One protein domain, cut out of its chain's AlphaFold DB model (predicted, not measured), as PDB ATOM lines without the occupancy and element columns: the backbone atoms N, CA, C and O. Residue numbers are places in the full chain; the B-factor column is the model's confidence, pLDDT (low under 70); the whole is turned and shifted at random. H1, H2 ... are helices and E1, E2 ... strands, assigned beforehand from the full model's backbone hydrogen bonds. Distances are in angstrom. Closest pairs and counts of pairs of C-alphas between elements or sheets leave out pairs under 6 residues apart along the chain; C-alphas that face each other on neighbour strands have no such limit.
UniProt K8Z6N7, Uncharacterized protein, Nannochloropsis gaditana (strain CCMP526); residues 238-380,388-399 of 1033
ATOM      1  N   THR A 238       7.682  51.603 298.758       93.94
ATOM      2  CA  THR A 238       8.363  52.844 299.162       93.94
ATOM      3  C   THR A 238       8.889  53.576 297.931       93.94
ATOM      4  O   THR A 238       9.840  53.125 297.295       93.94
ATOM      5  N   PHE A 239       8.280  54.710 297.603       95.12
ATOM      6  CA  PHE A 239       8.729  55.619 296.551       95.12
ATOM      7  C   PHE A 239       9.775  56.595 297.110       95.12
ATOM      8  O   PHE A 239       9.626  57.076 298.237       95.12
ATOM      9  N   ILE A 240      10.853  56.845 296.361       91.81
ATOM     10  CA  ILE A 240      12.057  57.530 296.858       91.81
ATOM     11  C   ILE A 240      12.531  58.595 295.860       91.81
ATOM     12  O   ILE A 240      12.966  58.263 294.759       91.81
ATOM     13  N   ALA A 241      12.530  59.865 296.274       85.69
ATOM     14  CA  ALA A 241      13.184  60.973 295.576       85.69
ATOM     15  C   ALA A 241      14.225  61.597 296.514       85.69
ATOM     16  O   ALA A 241      13.893  62.229 297.519       85.69
ATOM     17  N   VAL A 242      15.506  61.384 296.214       75.19
ATOM     18  CA  VAL A 242      16.614  61.770 297.096       75.19
ATOM     19  C   VAL A 242      17.649  62.567 296.312       75.19
ATOM     20  O   VAL A 242      18.353  62.025 295.469       75.19
ATOM     21  N   ALA A 243      17.745  63.853 296.643       67.94
ATOM     22  CA  ALA A 243      18.713  64.817 296.130       67.94
ATOM     23  C   ALA A 243      19.380  65.515 297.332       67.94
ATOM     24  O   ALA A 243      19.055  66.651 297.709       67.94
ATOM     25  N   ASN A 244      20.230  64.753 298.031       68.75
ATOM     26  CA  ASN A 244      20.746  65.098 299.360       68.75
ATOM     27  C   ASN A 244      22.272  64.993 299.529       68.75
ATOM     28  O   ASN A 244      22.772  65.086 300.653       68.75
ATOM     29  N   ASP A 245      23.003  64.817 298.435       74.00
ATOM     30  CA  ASP A 245      24.461  64.831 298.404       74.00
ATOM     31  C   ASP A 245      25.007  66.239 298.083       74.00
ATOM     32  O   ASP A 245      24.289  67.241 298.140       74.00
ATOM     33  N   TRP A 246      26.310  66.346 297.807       72.06
ATOM     34  CA  TRP A 246      26.899  67.624 297.395       72.06
ATOM     35  C   TRP A 246      26.666  67.937 295.912       72.06
ATOM     36  O   TRP A 246      26.513  69.107 295.560       72.06
ATOM     37  N   ASP A 247      26.618  66.921 295.053       76.00
ATOM     38  CA  ASP A 247      26.625  67.119 293.605       76.00
ATOM     39  C   ASP A 247      25.235  67.548 293.099       76.00
ATOM     40  O   ASP A 247      25.145  68.472 292.290       76.00
ATOM     41  N   SER A 248      24.146  67.040 293.691       70.06
ATOM     42  CA  SER A 248      22.786  67.576 293.504       70.06
ATOM     43  C   SER A 248      22.624  69.003 294.046       70.06
ATOM     44  O   SER A 248      21.977  69.838 293.410       70.06
ATOM     45  N   VAL A 249      23.266  69.342 295.174       70.81
ATOM     46  CA  VAL A 249      23.303  70.724 295.694       70.81
ATOM     47  C   VAL A 249      24.082  71.654 294.762       70.81
ATOM     48  O   VAL A 249      23.668  72.797 294.562       70.81
ATOM     49  N   GLN A 250      25.183  71.189 294.165       76.38
ATOM     50  CA  GLN A 250      25.923  71.958 293.170       76.38
ATOM     51  C   GLN A 250      25.105  72.122 291.880       76.38
ATOM     52  O   GLN A 250      24.996  73.247 291.392       76.38
ATOM     53  N   GLY A 251      24.446  71.066 291.395       74.06
ATOM     54  CA  GLY A 251      23.515  71.124 290.264       74.06
ATOM     55  C   GLY A 251      22.402  72.153 290.478       74.06
ATOM     56  O   GLY A 251      22.217  73.038 289.649       74.06
ATOM     57  N   ALA A 252      21.756  72.158 291.649       68.81
ATOM     58  CA  ALA A 252      20.737  73.154 291.998       68.81
ATOM     59  C   ALA A 252      21.277  74.605 292.071       68.81
ATOM     60  O   ALA A 252      20.520  75.565 291.896       68.81
ATOM     61  N   ILE A 253      22.580  74.794 292.319       74.31
ATOM     62  CA  ILE A 253      23.252  76.104 292.255       74.31
ATOM     63  C   ILE A 253      23.572  76.489 290.802       74.31
ATOM     64  O   ILE A 253      23.439  77.661 290.445       74.31
ATOM     65  N   GLU A 254      23.960  75.536 289.959       77.31
ATOM     66  CA  GLU A 254      24.244  75.752 288.535       77.31
ATOM     67  C   GLU A 254      22.948  76.049 287.753       77.31
ATOM     68  O   GLU A 254      22.866  77.089 287.096       77.31
ATOM     69  N   ASP A 255      21.873  75.282 287.970       73.00
ATOM     70  CA  ASP A 255      20.508  75.568 287.491       73.00
ATOM     71  C   ASP A 255      20.026  76.971 287.889       73.00
ATOM     72  O   ASP A 255      19.380  77.684 287.111       73.00
ATOM     73  N   GLN A 256      20.348  77.399 289.113       73.50
ATOM     74  CA  GLN A 256      20.020  78.732 289.614       73.50
ATOM     75  C   GLN A 256      20.815  79.844 288.903       73.50
ATOM     76  O   GLN A 256      20.312  80.969 288.791       73.50
ATOM     77  N   ILE A 257      22.031  79.567 288.432       74.44
ATOM     78  CA  ILE A 257      22.876  80.519 287.698       74.44
ATOM     79  C   ILE A 257      22.444  80.613 286.229       74.44
ATOM     80  O   ILE A 257      22.308  81.726 285.712       74.44
ATOM     81  N   ASP A 258      22.163  79.476 285.590       71.38
ATOM     82  CA  ASP A 258      21.757  79.394 284.180       71.38
ATOM     83  C   ASP A 258      20.241  79.595 283.964       71.38
ATOM     84  O   ASP A 258      19.766  79.709 282.832       71.38
ATOM     85  N   PHE A 259      19.490  79.768 285.058       68.00
ATOM     86  CA  PHE A 259      18.040  79.980 285.101       68.00
ATOM     87  C   PHE A 259      17.229  78.809 284.525       68.00
ATOM     88  O   PHE A 259      16.168  79.025 283.929       68.00
ATOM     89  N   VAL A 260      17.674  77.570 284.731       73.31
ATOM     90  CA  VAL A 260      16.891  76.358 284.432       73.31
ATOM     91  C   VAL A 260      15.650  76.319 285.336       73.31
ATOM     92  O   VAL A 260      15.657  76.839 286.453       73.31
ATOM     93  N   GLY A 261      14.526  75.813 284.826       74.62
ATOM     94  CA  GLY A 261      13.288  75.633 285.600       74.62
ATOM     95  C   GLY A 261      12.943  74.158 285.771       74.62
ATOM     96  O   GLY A 261      13.350  73.346 284.948       74.62
ATOM     97  N   GLY A 262      12.167  73.821 286.796       81.81
ATOM     98  CA  GLY A 262      11.675  72.459 287.015       81.81
ATOM     99  C   GLY A 262      10.162  72.355 286.851       81.81
ATOM    100  O   GLY A 262       9.415  73.304 287.131       81.81
ATOM    101  N   ARG A 263       9.703  71.202 286.372       86.19
ATOM    102  CA  ARG A 263       8.298  70.805 286.260       86.19
ATOM    103  C   ARG A 263       8.136  69.406 286.834       86.19
ATOM    104  O   ARG A 263       8.785  68.479 286.364       86.19
ATOM    105  N   ILE A 264       7.272  69.268 287.832       88.75
ATOM    106  CA  ILE A 264       6.934  67.984 288.450       88.75
ATOM    107  C   ILE A 264       5.435  67.755 288.257       88.75
ATOM    108  O   ILE A 264       4.620  68.602 288.628       88.75
ATOM    109  N   TYR A 265       5.085  66.625 287.648       92.88
ATOM    110  CA  TYR A 265       3.717  66.230 287.325       92.88
ATOM    111  C   TYR A 265       3.489  64.784 287.780       92.88
ATOM    112  O   TYR A 265       3.631  63.860 286.979       92.88
ATOM    113  N   GLY A 266       3.168  64.570 289.058       91.25
ATOM    114  CA  GLY A 266       3.171  63.229 289.653       91.25
ATOM    115  C   GLY A 266       4.598  62.717 289.745       91.25
ATOM    116  O   GLY A 266       4.996  61.880 288.938       91.25
ATOM    117  N   GLY A 267       5.398  63.287 290.648       90.62
ATOM    118  CA  GLY A 267       6.835  63.028 290.715       90.62
ATOM    119  C   GLY A 267       7.151  61.547 290.878       90.62
ATOM    120  O   GLY A 267       7.971  61.028 290.120       90.62
ATOM    121  N   HIS A 268       6.446  60.851 291.770       95.38
ATOM    122  CA  HIS A 268       6.468  59.391 291.834       95.38
ATOM    123  C   HIS A 268       5.461  58.801 290.858       95.38
ATOM    124  O   HIS A 268       5.847  58.078 289.941       95.38
ATOM    125  N   VAL A 269       4.175  59.118 291.028       96.38
ATOM    126  CA  VAL A 269       3.090  58.485 290.269       96.38
ATOM    127  C   VAL A 269       2.256  59.520 289.523       96.38
ATOM    128  O   VAL A 269       1.604  60.379 290.116       96.38
ATOM    129  N   TYR A 270       2.225  59.389 288.203       96.62
ATOM    130  CA  TYR A 270       1.352  60.145 287.317       96.62
ATOM    131  C   TYR A 270       0.234  59.251 286.780       96.62
ATOM    132  O   TYR A 270       0.479  58.118 286.366       96.62
ATOM    133  N   VAL A 271      -0.990  59.774 286.724       93.81
ATOM    134  CA  VAL A 271      -2.166  59.079 286.191       93.81
ATOM    135  C   VAL A 271      -2.927  60.005 285.250       93.81
ATOM    136  O   VAL A 271      -3.548  60.979 285.682       93.81
ATOM    137  N   ALA A 272      -2.916  59.694 283.953       90.06
ATOM    138  CA  ALA A 272      -3.672  60.443 282.951       90.06
ATOM    139  C   ALA A 272      -5.187  60.286 283.155       90.06
ATOM    140  O   ALA A 272      -5.927  61.270 283.130       90.06
ATOM    141  N   ALA A 273      -5.641  59.051 283.374       81.44
ATOM    142  CA  ALA A 273      -7.014  58.736 283.745       81.44
ATOM    143  C   ALA A 273      -7.100  57.388 284.478       81.44
ATOM    144  O   ALA A 273      -6.270  56.511 284.243       81.44
ATOM    145  N   GLY A 274      -8.122  57.204 285.320       74.31
ATOM    146  CA  GLY A 274      -8.445  55.911 285.939       74.31
ATOM    147  C   GLY A 274      -8.554  55.949 287.465       74.31
ATOM    148  O   GLY A 274      -8.763  56.999 288.064       74.31
ATOM    149  N   THR A 275      -8.446  54.787 288.106       80.88
ATOM    150  CA  THR A 275      -8.376  54.678 289.574       80.88
ATOM    151  C   THR A 275      -7.030  54.090 289.976       80.88
ATOM    152  O   THR A 275      -6.564  53.139 289.345       80.88
ATOM    153  N   VAL A 276      -6.420  54.648 291.023       84.88
ATOM    154  CA  VAL A 276      -5.194  54.124 291.643       84.88
ATOM    155  C   VAL A 276      -5.369  53.952 293.146       84.88
ATOM    156  O   VAL A 276      -5.996  54.780 293.812       84.88
ATOM    157  N   ASN A 277      -4.802  52.865 293.669       89.69
ATOM    158  CA  ASN A 277      -4.939  52.470 295.068       89.69
ATOM    159  C   ASN A 277      -3.563  52.262 295.708       89.69
ATOM    160  O   ASN A 277      -2.711  51.570 295.146       89.69
ATOM    161  N   PHE A 278      -3.380  52.823 296.900       90.56
ATOM    162  CA  PHE A 278      -2.155  52.769 297.688       90.56
ATOM    163  C   PHE A 278      -2.464  52.211 299.082       90.56
ATOM    164  O   PHE A 278      -3.262  52.785 299.828       90.56
ATOM    165  N   PHE A 279      -1.817  51.104 299.448       85.94
ATOM    166  CA  PHE A 279      -2.002  50.413 300.725       85.94
ATOM    167  C   PHE A 279      -0.657  50.271 301.446       85.94
ATOM    168  O   PHE A 279       0.237  49.577 300.965       85.94
ATOM    169  N   GLY A 280      -0.483  50.943 302.585       79.56
ATOM    170  CA  GLY A 280       0.767  50.905 303.362       79.56
ATOM    171  C   GLY A 280       1.990  51.493 302.641       79.56
ATOM    172  O   GLY A 280       3.123  51.189 303.008       79.56
ATOM    173  N   CYS A 281       1.778  52.283 301.582       86.88
ATOM    174  CA  CYS A 281       2.859  52.898 300.810       86.88
ATOM    175  C   CYS A 281       3.561  54.029 301.572       86.88
ATOM    176  O   CYS A 281       2.929  54.781 302.317       86.88
ATOM    177  N   ASN A 282       4.855  54.194 301.313       91.75
ATOM    178  CA  ASN A 282       5.667  55.288 301.829       91.75
ATOM    179  C   ASN A 282       6.143  56.164 300.667       91.75
ATOM    180  O   ASN A 282       6.557  55.635 299.637       91.75
ATOM    181  N   PHE A 283       6.125  57.479 300.843       93.88
ATOM    182  CA  PHE A 283       6.655  58.447 299.887       93.88
ATOM    183  C   PHE A 283       7.721  59.287 300.590       93.88
ATOM    184  O   PHE A 283       7.422  59.962 301.580       93.88
ATOM    185  N   TRP A 284       8.973  59.166 300.151       89.56
ATOM    186  CA  TRP A 284      10.140  59.772 300.793       89.56
ATOM    187  C   TRP A 284      10.828  60.756 299.846       89.56
ATOM    188  O   TRP A 284      11.665  60.368 299.029       89.56
ATOM    189  N   ASP A 285      10.514  62.034 300.036       85.50
ATOM    190  CA  ASP A 285      11.110  63.162 299.326       85.50
ATOM    191  C   ASP A 285      12.153  63.830 300.228       85.50
ATOM    192  O   ASP A 285      11.854  64.270 301.342       85.50
ATOM    193  N   THR A 286      13.406  63.913 299.784       81.50
ATOM    194  CA  THR A 286      14.480  64.594 300.525       81.50
ATOM    195  C   THR A 286      15.367  65.399 299.591       81.50
ATOM    196  O   THR A 286      16.237  64.842 298.920       81.50
ATOM    197  N   THR A 287      15.211  66.725 299.631       76.69
ATOM    198  CA  THR A 287      15.993  67.656 298.811       76.69
ATOM    199  C   THR A 287      16.562  68.803 299.643       76.69
ATOM    200  O   THR A 287      15.838  69.557 300.301       76.69
ATOM    201  N   LEU A 288      17.888  68.957 299.623       73.81
ATOM    202  CA  LEU A 288      18.582  69.970 300.432       73.81
ATOM    203  C   LEU A 288      18.369  71.395 299.907       73.81
ATOM    204  O   LEU A 288      18.145  72.321 300.688       73.81
ATOM    205  N   LEU A 289      18.444  71.572 298.591       72.19
ATOM    206  CA  LEU A 289      18.261  72.848 297.913       72.19
ATOM    207  C   LEU A 289      17.562  72.597 296.583       72.19
ATOM    208  O   LEU A 289      18.037  71.802 295.781       72.19
ATOM    209  N   LEU A 290      16.480  73.326 296.333       72.38
ATOM    210  CA  LEU A 290      15.891  73.450 295.004       72.38
ATOM    211  C   LEU A 290      16.038  74.895 294.506       72.38
ATOM    212  O   LEU A 290      15.963  75.826 295.320       72.38
ATOM    213  N   PRO A 291      16.252  75.114 293.194       68.12
ATOM    214  CA  PRO A 291      16.500  76.449 292.663       68.12
ATOM    215  C   PRO A 291      15.354  77.423 292.978       68.12
ATOM    216  O   PRO A 291      14.180  77.104 292.801       68.12
ATOM    217  N   PHE A 292      15.673  78.672 293.328       66.12
ATOM    218  CA  PHE A 292      14.700  79.774 293.431       66.12
ATOM    219  C   PHE A 292      14.305  80.329 292.045       66.12
ATOM    220  O   PHE A 292      14.028  81.521 291.883       66.12
ATOM    221  N   THR A 293      14.322  79.470 291.025       68.62
ATOM    222  CA  THR A 293      13.908  79.763 289.653       68.62
ATOM    223  C   THR A 293      12.406  79.493 289.481       68.62
ATOM    224  O   THR A 293      11.639  79.425 290.444       68.62
ATOM    225  N   ASP A 294      11.965  79.395 288.230       72.94
ATOM    226  CA  ASP A 294      10.613  78.998 287.852       72.94
ATOM    227  C   ASP A 294      10.434  77.476 288.024       72.94
ATOM    228  O   ASP A 294      10.618  76.705 287.078       72.94
ATOM    229  N   GLN A 295      10.116  77.064 289.251       79.44
ATOM    230  CA  GLN A 295       9.767  75.697 289.650       79.44
ATOM    231  C   GLN A 295       8.244  75.565 289.779       79.44
ATOM    232  O   GLN A 295       7.616  76.357 290.489       79.44
ATOM    233  N   VAL A 296       7.643  74.557 289.142       84.75
ATOM    234  CA  VAL A 296       6.205  74.260 289.275       84.75
ATOM    235  C   VAL A 296       5.997  72.776 289.566       84.75
ATOM    236  O   VAL A 296       6.464  71.932 288.807       84.75
ATOM    237  N   SER A 297       5.265  72.471 290.636       88.19
ATOM    238  CA  SER A 297       4.874  71.112 291.021       88.19
ATOM    239  C   SER A 297       3.351  70.985 291.059       88.19
ATOM    240  O   SER A 297       2.665  71.810 291.670       88.19
ATOM    241  N   ILE A 298       2.814  69.973 290.379       90.06
ATOM    242  CA  ILE A 298       1.396  69.613 290.423       90.06
ATOM    243  C   ILE A 298       1.308  68.128 290.771       90.06
ATOM    244  O   ILE A 298       1.628  67.289 289.931       90.06
ATOM    245  N   GLY A 299       0.900  67.811 292.001       88.62
ATOM    246  CA  GLY A 299       1.001  66.456 292.547       88.62
ATOM    247  C   GLY A 299       2.465  66.054 292.707       88.62
ATOM    248  O   GLY A 299       2.986  65.328 291.865       88.62
ATOM    249  N   GLY A 300       3.145  66.582 293.727       87.81
ATOM    250  CA  GLY A 300       4.589  66.368 293.896       87.81
ATOM    251  C   GLY A 300       4.953  64.892 294.042       87.81
ATOM    252  O   GLY A 300       5.759  64.403 293.259       87.81
ATOM    253  N   ASP A 301       4.260  64.160 294.915       93.25
ATOM    254  CA  ASP A 301       4.305  62.697 294.945       93.25
ATOM    255  C   ASP A 301       3.411  62.101 293.850       93.25
ATOM    256  O   ASP A 301       3.854  61.292 293.030       93.25
ATOM    257  N   VAL A 302       2.127  62.486 293.845       95.56
ATOM    258  CA  VAL A 302       1.076  61.827 293.054       95.56
ATOM    259  C   VAL A 302       0.183  62.841 292.341       95.56
ATOM    260  O   VAL A 302      -0.460  63.679 292.978       95.56
ATOM    261  N   LEU A 303       0.071  62.712 291.016       96.00
ATOM    262  CA  LEU A 303      -0.850  63.482 290.177       96.00
ATOM    263  C   LEU A 303      -1.856  62.561 289.491       96.00
ATOM    264  O   LEU A 303      -1.484  61.766 288.631       96.00
ATOM    265  N   VAL A 304      -3.142  62.749 289.783       93.69
ATOM    266  CA  VAL A 304      -4.243  62.184 288.995       93.69
ATOM    267  C   VAL A 304      -4.908  63.300 288.198       93.69
ATOM    268  O   VAL A 304      -5.449  64.252 288.759       93.69
ATOM    269  N   VAL A 305      -4.878  63.209 286.870       90.50
ATOM    270  CA  VAL A 305      -5.487  64.222 285.997       90.50
ATOM    271  C   VAL A 305      -7.005  64.031 285.909       90.50
ATOM    272  O   VAL A 305      -7.740  65.015 286.003       90.50
ATOM    273  N   ALA A 306      -7.489  62.790 285.781       82.06
ATOM    274  CA  ALA A 306      -8.919  62.484 285.708       82.06
ATOM    275  C   ALA A 306      -9.278  61.120 286.334       82.06
ATOM    276  O   ALA A 306      -9.190  60.080 285.679       82.06
ATOM    277  N   GLY A 307      -9.730  61.110 287.588       73.12
ATOM    278  CA  GLY A 307     -10.225  59.901 288.244       73.12
ATOM    279  C   GLY A 307     -10.050  59.895 289.760       73.12
ATOM    280  O   GLY A 307     -10.158  60.939 290.395       73.12
ATOM    281  N   ASN A 308      -9.829  58.716 290.343       81.81
ATOM    282  CA  ASN A 308      -9.880  58.523 291.796       81.81
ATOM    283  C   ASN A 308      -8.541  58.040 292.372       81.81
ATOM    284  O   ASN A 308      -7.903  57.150 291.806       81.81
ATOM    285  N   ALA A 309      -8.157  58.583 293.528       84.94
ATOM    286  CA  ALA A 309      -6.991  58.158 294.297       84.94
ATOM    287  C   ALA A 309      -7.399  57.706 295.707       84.94
ATOM    288  O   ALA A 309      -8.006  58.477 296.453       84.94
ATOM    289  N   PHE A 310      -7.044  56.479 296.083       86.81
ATOM    290  CA  PHE A 310      -7.324  55.917 297.407       86.81
ATOM    291  C   PHE A 310      -6.018  55.615 298.146       86.81
ATOM    292  O   PHE A 310      -5.190  54.852 297.651       86.81
ATOM    293  N   PHE A 311      -5.851  56.181 299.339       88.31
ATOM    294  CA  PHE A 311      -4.682  56.015 300.201       88.31
ATOM    295  C   PHE A 311      -5.117  55.430 301.546       88.31
ATOM    296  O   PHE A 311      -5.942  56.016 302.247       88.31
ATOM    297  N   THR A 312      -4.571  54.274 301.922       81.25
ATOM    298  CA  THR A 312      -4.869  53.610 303.201       81.25
ATOM    299  C   THR A 312      -3.575  53.227 303.910       81.25
ATOM    300  O   THR A 312      -2.774  52.467 303.369       81.25
ATOM    301  N   GLY A 313      -3.348  53.750 305.117       73.38
ATOM    302  CA  GLY A 313      -2.126  53.485 305.890       73.38
ATOM    303  C   GLY A 313      -0.849  54.097 305.296       73.38
ATOM    304  O   GLY A 313       0.249  53.663 305.634       73.38
ATOM    305  N   CYS A 314      -0.971  55.047 304.363       82.44
ATOM    306  CA  CYS A 314       0.178  55.630 303.662       82.44
ATOM    307  C   CYS A 314       0.896  56.714 304.477       82.44
ATOM    308  O   CYS A 314       0.243  57.541 305.118       82.44
ATOM    309  N   THR A 315       2.227  56.760 304.379       87.19
ATOM    310  CA  THR A 315       3.069  57.799 304.998       87.19
ATOM    311  C   THR A 315       3.753  58.650 303.933       87.19
ATOM    312  O   THR A 315       4.472  58.126 303.086       87.19
ATOM    313  N   PHE A 316       3.573  59.965 304.008       91.00
ATOM    314  CA  PHE A 316       4.258  60.954 303.179       91.00
ATOM    315  C   PHE A 316       5.275  61.712 304.039       91.00
ATOM    316  O   PHE A 316       4.908  62.271 305.076       91.00
ATOM    317  N   THR A 317       6.534  61.751 303.608       87.44
ATOM    318  CA  THR A 317       7.640  62.397 304.325       87.44
ATOM    319  C   THR A 317       8.422  63.278 303.357       87.44
ATOM    320  O   THR A 317       9.253  62.781 302.601       87.44
ATOM    321  N   ALA A 318       8.177  64.588 303.407       84.25
ATOM    322  CA  ALA A 318       8.810  65.579 302.539       84.25
ATOM    323  C   ALA A 318       9.771  66.479 303.334       84.25
ATOM    324  O   ALA A 318       9.352  67.314 304.140       84.25
ATOM    325  N   THR A 319      11.075  66.327 303.093       82.06
ATOM    326  CA  THR A 319      12.147  67.123 303.709       82.06
ATOM    327  C   THR A 319      12.776  68.049 302.673       82.06
ATOM    328  O   THR A 319      13.542  67.620 301.815       82.06
ATOM    329  N   LEU A 320      12.474  69.341 302.777       78.38
ATOM    330  CA  LEU A 320      12.816  70.363 301.791       78.38
ATOM    331  C   LEU A 320      13.365  71.603 302.502       78.38
ATOM    332  O   LEU A 320      12.610  72.485 302.924       78.38
ATOM    333  N   LEU A 321      14.687  71.676 302.678       75.44
ATOM    334  CA  LEU A 321      15.282  72.715 303.531       75.44
ATOM    335  C   LEU A 321      15.126  74.115 302.917       75.44
ATOM    336  O   LEU A 321      14.689  75.038 303.608       75.44
ATOM    337  N   PHE A 322      15.440  74.263 301.626       75.62
ATOM    338  CA  PHE A 322      15.395  75.538 300.908       75.62
ATOM    339  C   PHE A 322      14.781  75.380 299.516       75.62
ATOM    340  O   PHE A 322      15.224  74.539 298.735       75.62
ATOM    341  N   GLY A 323      13.804  76.225 299.176       73.25
ATOM    342  CA  GLY A 323      13.256  76.270 297.819       73.25
ATOM    343  C   GLY A 323      12.058  77.205 297.639       73.25
ATOM    344  O   GLY A 323      11.570  77.838 298.582       73.25
ATOM    345  N   ASN A 324      11.587  77.288 296.396       76.25
ATOM    346  CA  ASN A 324      10.452  78.100 295.965       76.25
ATOM    347  C   ASN A 324       9.620  77.322 294.941       76.25
ATOM    348  O   ASN A 324      10.184  76.907 293.937       76.25
ATOM    349  N   PHE A 325       8.309  77.193 295.150       75.94
ATOM    350  CA  PHE A 325       7.421  76.380 294.310       75.94
ATOM    351  C   PHE A 325       6.165  77.138 293.921       75.94
ATOM    352  O   PHE A 325       5.523  77.770 294.765       75.94
ATOM    353  N   GLY A 326       5.808  77.040 292.644       81.88
ATOM    354  CA  GLY A 326       4.460  77.272 292.145       81.88
ATOM    355  C   GLY A 326       3.677  75.961 292.007       81.88
ATOM    356  O   GLY A 326       4.281  74.900 291.874       81.88
ATOM    357  N   GLY A 327       2.344  76.028 291.965       85.69
ATOM    358  CA  GLY A 327       1.508  74.921 291.476       85.69
ATOM    359  C   GLY A 327       0.351  74.532 292.396       85.69
ATOM    360  O   GLY A 327      -0.377  75.410 292.860       85.69
ATOM    361  N   ALA A 328       0.121  73.231 292.594       86.31
ATOM    362  CA  ALA A 328      -1.017  72.727 293.369       86.31
ATOM    363  C   ALA A 328      -0.807  71.279 293.846       86.31
ATOM    364  O   ALA A 328      -0.442  70.421 293.049       86.31
ATOM    365  N   GLY A 329      -1.074  71.003 295.123       88.12
ATOM    366  CA  GLY A 329      -0.885  69.699 295.762       88.12
ATOM    367  C   GLY A 329       0.572  69.246 295.743       88.12
ATOM    368  O   GLY A 329       0.921  68.370 294.955       88.12
ATOM    369  N   PHE A 330       1.449  69.837 296.563       85.56
ATOM    370  CA  PHE A 330       2.872  69.466 296.544       85.56
ATOM    371  C   PHE A 330       3.148  68.069 297.109       85.56
ATOM    372  O   PHE A 330       4.243  67.570 296.889       85.56
ATOM    373  N   ASN A 331       2.166  67.412 297.734       90.25
ATOM    374  CA  ASN A 331       2.165  65.960 297.897       90.25
ATOM    375  C   ASN A 331       1.219  65.309 296.875       90.25
ATOM    376  O   ASN A 331       1.670  64.663 295.931       90.25
ATOM    377  N   VAL A 332      -0.095  65.539 296.982       93.69
ATOM    378  CA  VAL A 332      -1.084  64.908 296.085       93.69
ATOM    379  C   VAL A 332      -1.980  65.940 295.409       93.69
ATOM    380  O   VAL A 332      -2.560  66.803 296.072       93.69
ATOM    381  N   ALA A 333      -2.163  65.799 294.097       93.25
ATOM    382  CA  ALA A 333      -3.128  66.562 293.313       93.25
ATOM    383  C   ALA A 333      -4.054  65.639 292.505       93.25
ATOM    384  O   ALA A 333      -3.590  64.812 291.724       93.25
ATOM    385  N   VAL A 334      -5.369  65.831 292.630       91.06
ATOM    386  CA  VAL A 334      -6.387  65.194 291.777       91.06
ATOM    387  C   VAL A 334      -7.146  66.285 291.025       91.06
ATOM    388  O   VAL A 334      -7.989  66.972 291.594       91.06
ATOM    389  N   LEU A 335      -6.832  66.515 289.748       85.94
ATOM    390  CA  LEU A 335      -7.351  67.674 289.007       85.94
ATOM    391  C   LEU A 335      -8.851  67.544 288.707       85.94
ATOM    392  O   LEU A 335      -9.604  68.498 288.905       85.94
ATOM    393  N   GLY A 336      -9.301  66.360 288.296       76.06
ATOM    394  CA  GLY A 336     -10.712  65.995 288.186       76.06
ATOM    395  C   GLY A 336     -10.966  64.635 288.828       76.06
ATOM    396  O   GLY A 336     -10.191  63.709 288.611       76.06
ATOM    397  N   GLY A 337     -12.053  64.516 289.593       71.25
ATOM    398  CA  GLY A 337     -12.368  63.326 290.390       71.25
ATOM    399  C   GLY A 337     -11.942  63.457 291.856       71.25
ATOM    400  O   GLY A 337     -11.857  64.574 292.372       71.25
ATOM    401  N   ASN A 338     -11.762  62.329 292.545       81.25
ATOM    402  CA  ASN A 338     -11.810  62.256 294.009       81.25
ATOM    403  C   ASN A 338     -10.507  61.729 294.635       81.25
ATOM    404  O   ASN A 338      -9.767  60.964 294.024       81.25
ATOM    405  N   ALA A 339     -10.262  62.094 295.890       80.75
ATOM    406  CA  ALA A 339      -9.180  61.576 296.716       80.75
ATOM    407  C   ALA A 339      -9.734  61.105 298.070       80.75
ATOM    408  O   ALA A 339     -10.587  61.771 298.655       80.75
ATOM    409  N   VAL A 340      -9.253  59.977 298.588       81.94
ATOM    410  CA  VAL A 340      -9.655  59.433 299.894       81.94
ATOM    411  C   VAL A 340      -8.411  58.988 300.654       81.94
ATOM    412  O   VAL A 340      -7.597  58.247 300.109       81.94
ATOM    413  N   PHE A 341      -8.274  59.425 301.904       84.12
ATOM    414  CA  PHE A 341      -7.145  59.128 302.782       84.12
ATOM    415  C   PHE A 341      -7.648  58.576 304.119       84.12
ATOM    416  O   PHE A 341      -8.409  59.238 304.829       84.12
ATOM    417  N   THR A 342      -7.177  57.385 304.480       73.56
ATOM    418  CA  THR A 342      -7.620  56.644 305.666       73.56
ATOM    419  C   THR A 342      -6.406  56.147 306.449       73.56
ATOM    420  O   THR A 342      -5.589  55.398 305.916       73.56
ATOM    421  N   PHE A 343      -6.274  56.552 307.716       73.00
ATOM    422  CA  PHE A 343      -5.122  56.221 308.579       73.00
ATOM    423  C   PHE A 343      -3.755  56.621 307.988       73.00
ATOM    424  O   PHE A 343      -2.762  55.913 308.149       73.00
ATOM    425  N   CYS A 344      -3.706  57.744 307.268       74.69
ATOM    426  CA  CYS A 344      -2.483  58.260 306.654       74.69
ATOM    427  C   CYS A 344      -1.719  59.223 307.574       74.69
ATOM    428  O   CYS A 344      -2.301  59.892 308.427       74.69
ATOM    429  N   VAL A 345      -0.414  59.351 307.340       81.94
ATOM    430  CA  VAL A 345       0.464  60.315 308.017       81.94
ATOM    431  C   VAL A 345       1.124  61.197 306.961       81.94
ATOM    432  O   VAL A 345       1.642  60.687 305.971       81.94
ATOM    433  N   ILE A 346       1.115  62.516 307.155       86.88
ATOM    434  CA  ILE A 346       1.770  63.478 306.260       86.88
ATOM    435  C   ILE A 346       2.687  64.379 307.087       86.88
ATOM    436  O   ILE A 346       2.229  65.132 307.947       86.88
ATOM    437  N   GLN A 347       3.990  64.322 306.813       85.62
ATOM    438  CA  GLN A 347       5.008  65.117 307.493       85.62
ATOM    439  C   GLN A 347       5.812  65.939 306.485       85.62
ATOM    440  O   GLN A 347       6.570  65.397 305.682       85.62
ATOM    441  N   ALA A 348       5.675  67.262 306.567       82.62
ATOM    442  CA  ALA A 348       6.442  68.219 305.779       82.62
ATOM    443  C   ALA A 348       7.420  68.993 306.680       82.62
ATOM    444  O   ALA A 348       7.048  69.491 307.748       82.62
ATOM    445  N   GLN A 349       8.678  69.122 306.264       81.25
ATOM    446  CA  GLN A 349       9.710  69.839 307.018       81.25
ATOM    447  C   GLN A 349      10.589  70.697 306.105       81.25
ATOM    448  O   GLN A 349      10.934  70.299 304.992       81.25
ATOM    449  N   GLY A 350      10.999  71.870 306.591       76.06
ATOM    450  CA  GLY A 350      11.931  72.745 305.881       76.06
ATOM    451  C   GLY A 350      12.600  73.788 306.769       76.06
ATOM    452  O   GLY A 350      12.365  73.833 307.974       76.06
ATOM    453  N   VAL A 351      13.440  74.642 306.174       72.69
ATOM    454  CA  VAL A 351      14.127  75.754 306.862       72.69
ATOM    455  C   VAL A 351      13.582  77.102 306.390       72.69
ATOM    456  O   VAL A 351      13.131  77.904 307.211       72.69
ATOM    457  N   ALA A 352      13.595  77.353 305.080       77.06
ATOM    458  CA  ALA A 352      13.012  78.549 304.483       77.06
ATOM    459  C   ALA A 352      12.374  78.229 303.124       77.06
ATOM    460  O   ALA A 352      13.071  77.918 302.157       77.06
ATOM    461  N   GLN A 353      11.045  78.324 303.061       78.50
ATOM    462  CA  GLN A 353      10.241  77.917 301.909       78.50
ATOM    463  C   GLN A 353       9.370  79.063 301.375       78.50
ATOM    464  O   GLN A 353       8.884  79.916 302.126       78.50
ATOM    465  N   SER A 354       9.150  79.049 300.061       81.00
ATOM    466  CA  SER A 354       8.195  79.902 299.348       81.00
ATOM    467  C   SER A 354       7.203  79.014 298.592       81.00
ATOM    468  O   SER A 354       7.583  78.321 297.652       81.00
ATOM    469  N   ALA A 355       5.943  79.008 299.022       82.44
ATOM    470  CA  ALA A 355       4.877  78.140 298.531       82.44
ATOM    471  C   ALA A 355       3.773  78.974 297.861       82.44
ATOM    472  O   ALA A 355       3.113  79.791 298.503       82.44
ATOM    473  N   ASN A 356       3.581  78.797 296.554       83.75
ATOM    474  CA  ASN A 356       2.748  79.670 295.723       83.75
ATOM    475  C   ASN A 356       1.727  78.830 294.946       83.75
ATOM    476  O   ASN A 356       1.928  78.519 293.770       83.75
ATOM    477  N   GLY A 357       0.650  78.402 295.602       81.38
ATOM    478  CA  GLY A 357      -0.224  77.393 295.013       81.38
ATOM    479  C   GLY A 357      -1.590  77.221 295.655       81.38
ATOM    480  O   GLY A 357      -1.973  77.947 296.572       81.38
ATOM    481  N   ALA A 358      -2.340  76.258 295.136       82.94
ATOM    482  CA  ALA A 358      -3.676  75.918 295.603       82.94
ATOM    483  C   ALA A 358      -3.649  74.499 296.191       82.94
ATOM    484  O   ALA A 358      -3.375  73.549 295.464       82.94
ATOM    485  N   GLY A 359      -3.869  74.372 297.501       80.81
ATOM    486  CA  GLY A 359      -3.596  73.165 298.280       80.81
ATOM    487  C   GLY A 359      -2.094  72.935 298.378       80.81
ATOM    488  O   GLY A 359      -1.531  72.272 297.515       80.81
ATOM    489  N   GLN A 360      -1.411  73.508 299.372       83.25
ATOM    490  CA  GLN A 360       0.041  73.341 299.505       83.25
ATOM    491  C   GLN A 360       0.426  71.860 299.617       83.25
ATOM    492  O   GLN A 360       1.428  71.451 299.045       83.25
ATOM    493  N   ILE A 361      -0.383  71.064 300.310       88.50
ATOM    494  CA  ILE A 361      -0.136  69.654 300.603       88.50
ATOM    495  C   ILE A 361      -1.033  68.791 299.715       88.50
ATOM    496  O   ILE A 361      -0.538  68.072 298.844       88.50
ATOM    497  N   LEU A 362      -2.355  68.920 299.881       92.38
ATOM    498  CA  LEU A 362      -3.359  68.174 299.122       92.38
ATOM    499  C   LEU A 362      -4.238  69.124 298.299       92.38
ATOM    500  O   LEU A 362      -4.808  70.083 298.827       92.38
ATOM    501  N   PHE A 363      -4.411  68.808 297.018       93.38
ATOM    502  CA  PHE A 363      -5.301  69.519 296.105       93.38
ATOM    503  C   PHE A 363      -6.290  68.570 295.423       93.38
ATOM    504  O   PHE A 363      -5.895  67.560 294.846       93.38
ATOM    505  N   VAL A 364      -7.573  68.933 295.406       89.12
ATOM    506  CA  VAL A 364      -8.577  68.302 294.541       89.12
ATOM    507  C   VAL A 364      -9.307  69.373 293.727       89.12
ATOM    508  O   VAL A 364     -10.010  70.215 294.271       89.12
ATOM    509  N   GLY A 365      -9.147  69.376 292.407       75.94
ATOM    510  CA  GLY A 365      -9.690  70.421 291.540       75.94
ATOM    511  C   GLY A 365     -11.207  70.336 291.379       75.94
ATOM    512  O   GLY A 365     -11.927  71.239 291.799       75.94
ATOM    513  N   GLY A 366     -11.690  69.265 290.748       67.12
ATOM    514  CA  GLY A 366     -13.086  69.136 290.313       67.12
ATOM    515  C   GLY A 366     -14.011  68.265 291.173       67.12
ATOM    516  O   GLY A 366     -15.208  68.260 290.896       67.12
ATOM    517  N   GLY A 367     -13.496  67.522 292.157       63.34
ATOM    518  CA  GLY A 367     -14.270  66.538 292.930       63.34
ATOM    519  C   GLY A 367     -14.027  66.588 294.440       63.34
ATOM    520  O   GLY A 367     -14.076  67.659 295.031       63.34
ATOM    521  N   THR A 368     -13.848  65.428 295.073       77.56
ATOM    522  CA  THR A 368     -14.111  65.191 296.509       77.56
ATOM    523  C   THR A 368     -12.883  64.613 297.256       77.56
ATOM    524  O   THR A 368     -12.405  63.559 296.863       77.56
ATOM    525  N   MET A 369     -12.363  65.279 298.307       82.12
ATOM    526  CA  MET A 369     -11.183  64.911 299.139       82.12
ATOM    527  C   MET A 369     -11.528  64.414 300.575       82.12
ATOM    528  O   MET A 369     -11.553  65.226 301.494       82.12
ATOM    529  N   ILE A 370     -11.774  63.120 300.822       73.94
ATOM    530  CA  ILE A 370     -12.112  62.584 302.170       73.94
ATOM    531  C   ILE A 370     -10.845  62.297 302.988       73.94
ATOM    532  O   ILE A 370      -9.999  61.545 302.515       73.94
ATOM    533  N   LEU A 371     -10.744  62.806 304.227       77.19
ATOM    534  CA  LEU A 371      -9.699  62.422 305.196       77.19
ATOM    535  C   LEU A 371     -10.320  61.854 306.491       77.19
ATOM    536  O   LEU A 371     -11.136  62.517 307.137       77.19
ATOM    537  N   THR A 372      -9.878  60.666 306.910       70.69
ATOM    538  CA  THR A 372     -10.285  60.009 308.166       70.69
ATOM    539  C   THR A 372      -9.067  59.449 308.898       70.69
ATOM    540  O   THR A 372      -8.294  58.675 308.331       70.69
ATOM    541  N   GLY A 373      -8.900  59.806 310.176       60.72
ATOM    542  CA  GLY A 373      -7.801  59.293 311.005       60.72
ATOM    543  C   GLY A 373      -6.410  59.726 310.527       60.72
ATOM    544  O   GLY A 373      -5.487  58.918 310.557       60.72
ATOM    545  N   LEU A 374      -6.278  60.957 310.020       79.94
ATOM    546  CA  LEU A 374      -5.049  61.474 309.411       79.94
ATOM    547  C   LEU A 374      -4.246  62.358 310.380       79.94
ATOM    548  O   LEU A 374      -4.802  63.236 311.036       79.94
ATOM    549  N   ASP A 375      -2.930  62.163 310.433       80.62
ATOM    550  CA  ASP A 375      -1.995  63.007 311.191       80.62
ATOM    551  C   ASP A 375      -1.168  63.864 310.222       80.62
ATOM    552  O   ASP A 375      -0.343  63.337 309.472       80.62
ATOM    553  N   PHE A 376      -1.410  65.175 310.211       86.69
ATOM    554  CA  PHE A 376      -0.685  66.138 309.385       86.69
ATOM    555  C   PHE A 376       0.162  67.070 310.248       86.69
ATOM    556  O   PHE A 376      -0.346  67.759 311.138       86.69
ATOM    557  N   ARG A 377       1.460  67.129 309.935       81.81
ATOM    558  CA  ARG A 377       2.418  67.998 310.622       81.81
ATOM    559  C   ARG A 377       3.302  68.736 309.633       81.81
ATOM    560  O   ARG A 377       3.927  68.118 308.770       81.81
ATOM    561  N   PHE A 378       3.411  70.053 309.796       83.94
ATOM    562  CA  PHE A 378       4.251  70.888 308.937       83.94
ATOM    563  C   PHE A 378       5.062  71.912 309.742       83.94
ATOM    564  O   PHE A 378       4.524  72.843 310.346       83.94
ATOM    565  N   ALA A 379       6.389  71.759 309.729       81.19
ATOM    566  CA  ALA A 379       7.325  72.649 310.412       81.19
ATOM    567  C   ALA A 379       8.241  73.390 309.421       81.19
ATOM    568  O   ALA A 379       9.016  72.770 308.693       81.19
ATOM    569  N   ALA A 380       8.201  74.727 309.439       79.38
ATOM    570  CA  ALA A 380       9.109  75.574 308.666       79.38
ATOM    571  C   ALA A 380       9.456  76.869 309.437       79.38
ATOM    572  O   ALA A 380       8.587  77.720 309.621       79.38
ATOM    573  N   ILE A 388      -3.941  79.207 298.471       83.25
ATOM    574  CA  ILE A 388      -5.293  78.841 298.901       83.25
ATOM    575  C   ILE A 388      -5.192  77.458 299.561       83.25
ATOM    576  O   ILE A 388      -5.108  76.474 298.840       83.25
ATOM    577  N   GLY A 389      -5.168  77.396 300.899       85.25
ATOM    578  CA  GLY A 389      -5.133  76.169 301.718       85.25
ATOM    579  C   GLY A 389      -3.820  75.362 301.708       85.25
ATOM    580  O   GLY A 389      -3.159  75.259 300.677       85.25
ATOM    581  N   ASP A 390      -3.493  74.710 302.828       87.00
ATOM    582  CA  ASP A 390      -2.689  73.476 302.879       87.00
ATOM    583  C   ASP A 390      -3.485  72.342 302.214       87.00
ATOM    584  O   ASP A 390      -2.972  71.612 301.365       87.00
ATOM    585  N   PHE A 391      -4.777  72.273 302.543       91.69
ATOM    586  CA  PHE A 391      -5.781  71.413 301.934       91.69
ATOM    587  C   PHE A 391      -6.747  72.285 301.126       91.69
ATOM    588  O   PHE A 391      -7.409  73.170 301.684       91.69
ATOM    589  N   PHE A 392      -6.839  72.047 299.816       90.81
ATOM    590  CA  PHE A 392      -7.764  72.771 298.941       90.81
ATOM    591  C   PHE A 392      -8.616  71.845 298.084       90.81
ATOM    592  O   PHE A 392      -8.101  70.964 297.394       90.81
ATOM    593  N   VAL A 393      -9.918  72.130 298.049       85.88
ATOM    594  CA  VAL A 393     -10.835  71.592 297.040       85.88
ATOM    595  C   VAL A 393     -11.391  72.737 296.192       85.88
ATOM    596  O   VAL A 393     -11.894  73.730 296.715       85.88
ATOM    597  N   GLY A 394     -11.322  72.630 294.868       75.44
ATOM    598  CA  GLY A 394     -11.892  73.627 293.962       75.44
ATOM    599  C   GLY A 394     -13.418  73.537 293.906       75.44
ATOM    600  O   GLY A 394     -14.111  74.498 294.241       75.44
ATOM    601  N   GLY A 395     -13.931  72.370 293.506       70.19
ATOM    602  CA  GLY A 395     -15.337  72.138 293.155       70.19
ATOM    603  C   GLY A 395     -16.353  72.173 294.304       70.19
ATOM    604  O   GLY A 395     -17.516  72.485 294.052       70.19
ATOM    605  N   GLY A 396     -15.945  71.908 295.550       63.84
ATOM    606  CA  GLY A 396     -16.841  71.810 296.717       63.84
ATOM    607  C   GLY A 396     -16.639  70.514 297.511       63.84
ATOM    608  O   GLY A 396     -16.037  69.582 296.991       63.84
ATOM    609  N   VAL A 397     -17.203  70.441 298.730       49.50
ATOM    610  CA  VAL A 397     -17.073  69.302 299.684       49.50
ATOM    611  C   VAL A 397     -15.595  69.255 300.250       49.50
ATOM    612  O   VAL A 397     -14.660  69.571 299.527       49.50
ATOM    613  N   MET A 398     -15.273  69.098 301.557       49.69
ATOM    614  CA  MET A 398     -15.292  67.839 302.336       49.69
ATOM    615  C   MET A 398     -15.319  67.917 303.878       49.69
ATOM    616  O   MET A 398     -14.954  68.923 304.475       49.69
ATOM    617  N   ILE A 399     -15.727  66.792 304.488       46.53
ATOM    618  CA  ILE A 399     -15.797  66.504 305.925       46.53
ATOM    619  C   ILE A 399     -14.595  65.679 306.400       46.53
ATOM    620  O   ILE A 399     -14.312  64.663 305.766       46.53
TER     621      ILE A 399
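AT A GLANCE: This is residues 238 to 380 and 388 to 399 of the 1033 residues of an uncharacterized protein of Nannochloropsis gaditana (strain CCMP526) (UniProt K8Z6N7). This is a chain wound in stacked turns, a solenoid of parallel strands whose one named helix, H1, packs on the outside of the coil at one end of its long cross-section. E1, E2, E3 and E4, with H1, make the first turn; E5, E6 and E7 make the next, then E8 and E9, then E10 to E13, and E14 and E15 come last, with a cut between them. The printed part has 155 residues with one named helix and 15 named strands, in the order E1 H1 E2 and on to E15, and the class is mostly strand. Both sheets are branched, twisted and parallel. The whole is compact, with a radius of gyration of the C-alphas of 15.0 A; its outline is elongated, 43 by 26 by 25 A, and the long span runs across the turns, from H1 to the last printed residues.

IN THESE COORDINATES: Begin in the larger sheet with E8, the longest strand, residues 315 to 328: find C-alpha 315 at (3.069, 57.799, 304.998), 19.4 A from C-alpha 328, with a bend of 133 degrees at residue 325. In the same sheet look for E1, residues 238 to 243, which starts at C-alpha 238 (8.363, 52.844, 299.162); E2, 261 to 265; E5, 282 to 289, 22.0 A long; E6, 295 to 298; E10, 345 to 349; E11, 352 to 358, 19.1 A long; and E14, 375 to 379. The second sheet holds E3, residues 269 to 271; E4, 274 to 279, 17.0 A long; E7, 302 to 312; E9, 332 to 342; E12, 362 to 364; E13, 369 to 372; and E15, 391 to 393, which ends at C-alpha 393 (-10.835, 71.592, 297.040). E7 bends by 143 degrees at residue 305, and E9 by 144 degrees at residue 335. H1, residues 246 to 258, is 18.4 A long.

HOW THE PARTS SIT: Look first beside E8: E5 and E6 lie on one side of it, E10 and E11 on the other side. E5 and E8 are parallel, with N 317 and O 283 at 2.8 A; E8 and E10 are parallel, with N 316 and O 345 at 2.8 A. Farther along E8, N 326 and O 295 of E6 are 2.9 A apart, and N 325 and O 354 of E11 are 2.8 A apart. E1, E2, E11 and E14 are edge strands. In the second sheet, E3 and E4 lie on one side of E7 and E9 on the other side; N 307 and O 336 are 2.8 A apart. E12 and E13 lie on the other side of E9 from E7. The two sheets form a sandwich, two sheets face to face: the facing parts are 9.6 A centre to centre, with strands at 72 degrees. H1 is on the larger sheet at a height of 8.7 A, only just over E5, on which 3 of its C-alphas fall; on the local plane it runs slantwise to E5 at 47 degrees. Their closest C-alphas, those of Val 249 and Leu 289, are 5.9 A apart. In H1 every O i to N i+4 pair is within hydrogen-bond range.

THE WHOLE: The two C-alphas farthest apart, those of Asp 258 and Ile 399, are 45.3 A apart. Residues 381 to 387 are not printed, and C-alphas 380 and 388 stand 17.7 A apart across that cut, in the link E14 to E15. The links that are printed whole are tight; for instance, E4 runs on into E5 across a break of 2 residues, at 93 degrees. The mean pLDDT of the printed part is 80.9; look for values under 70 at residues 243 to 244, 252, 259, 291 to 293, 366 to 367, 373 and 396 to 399.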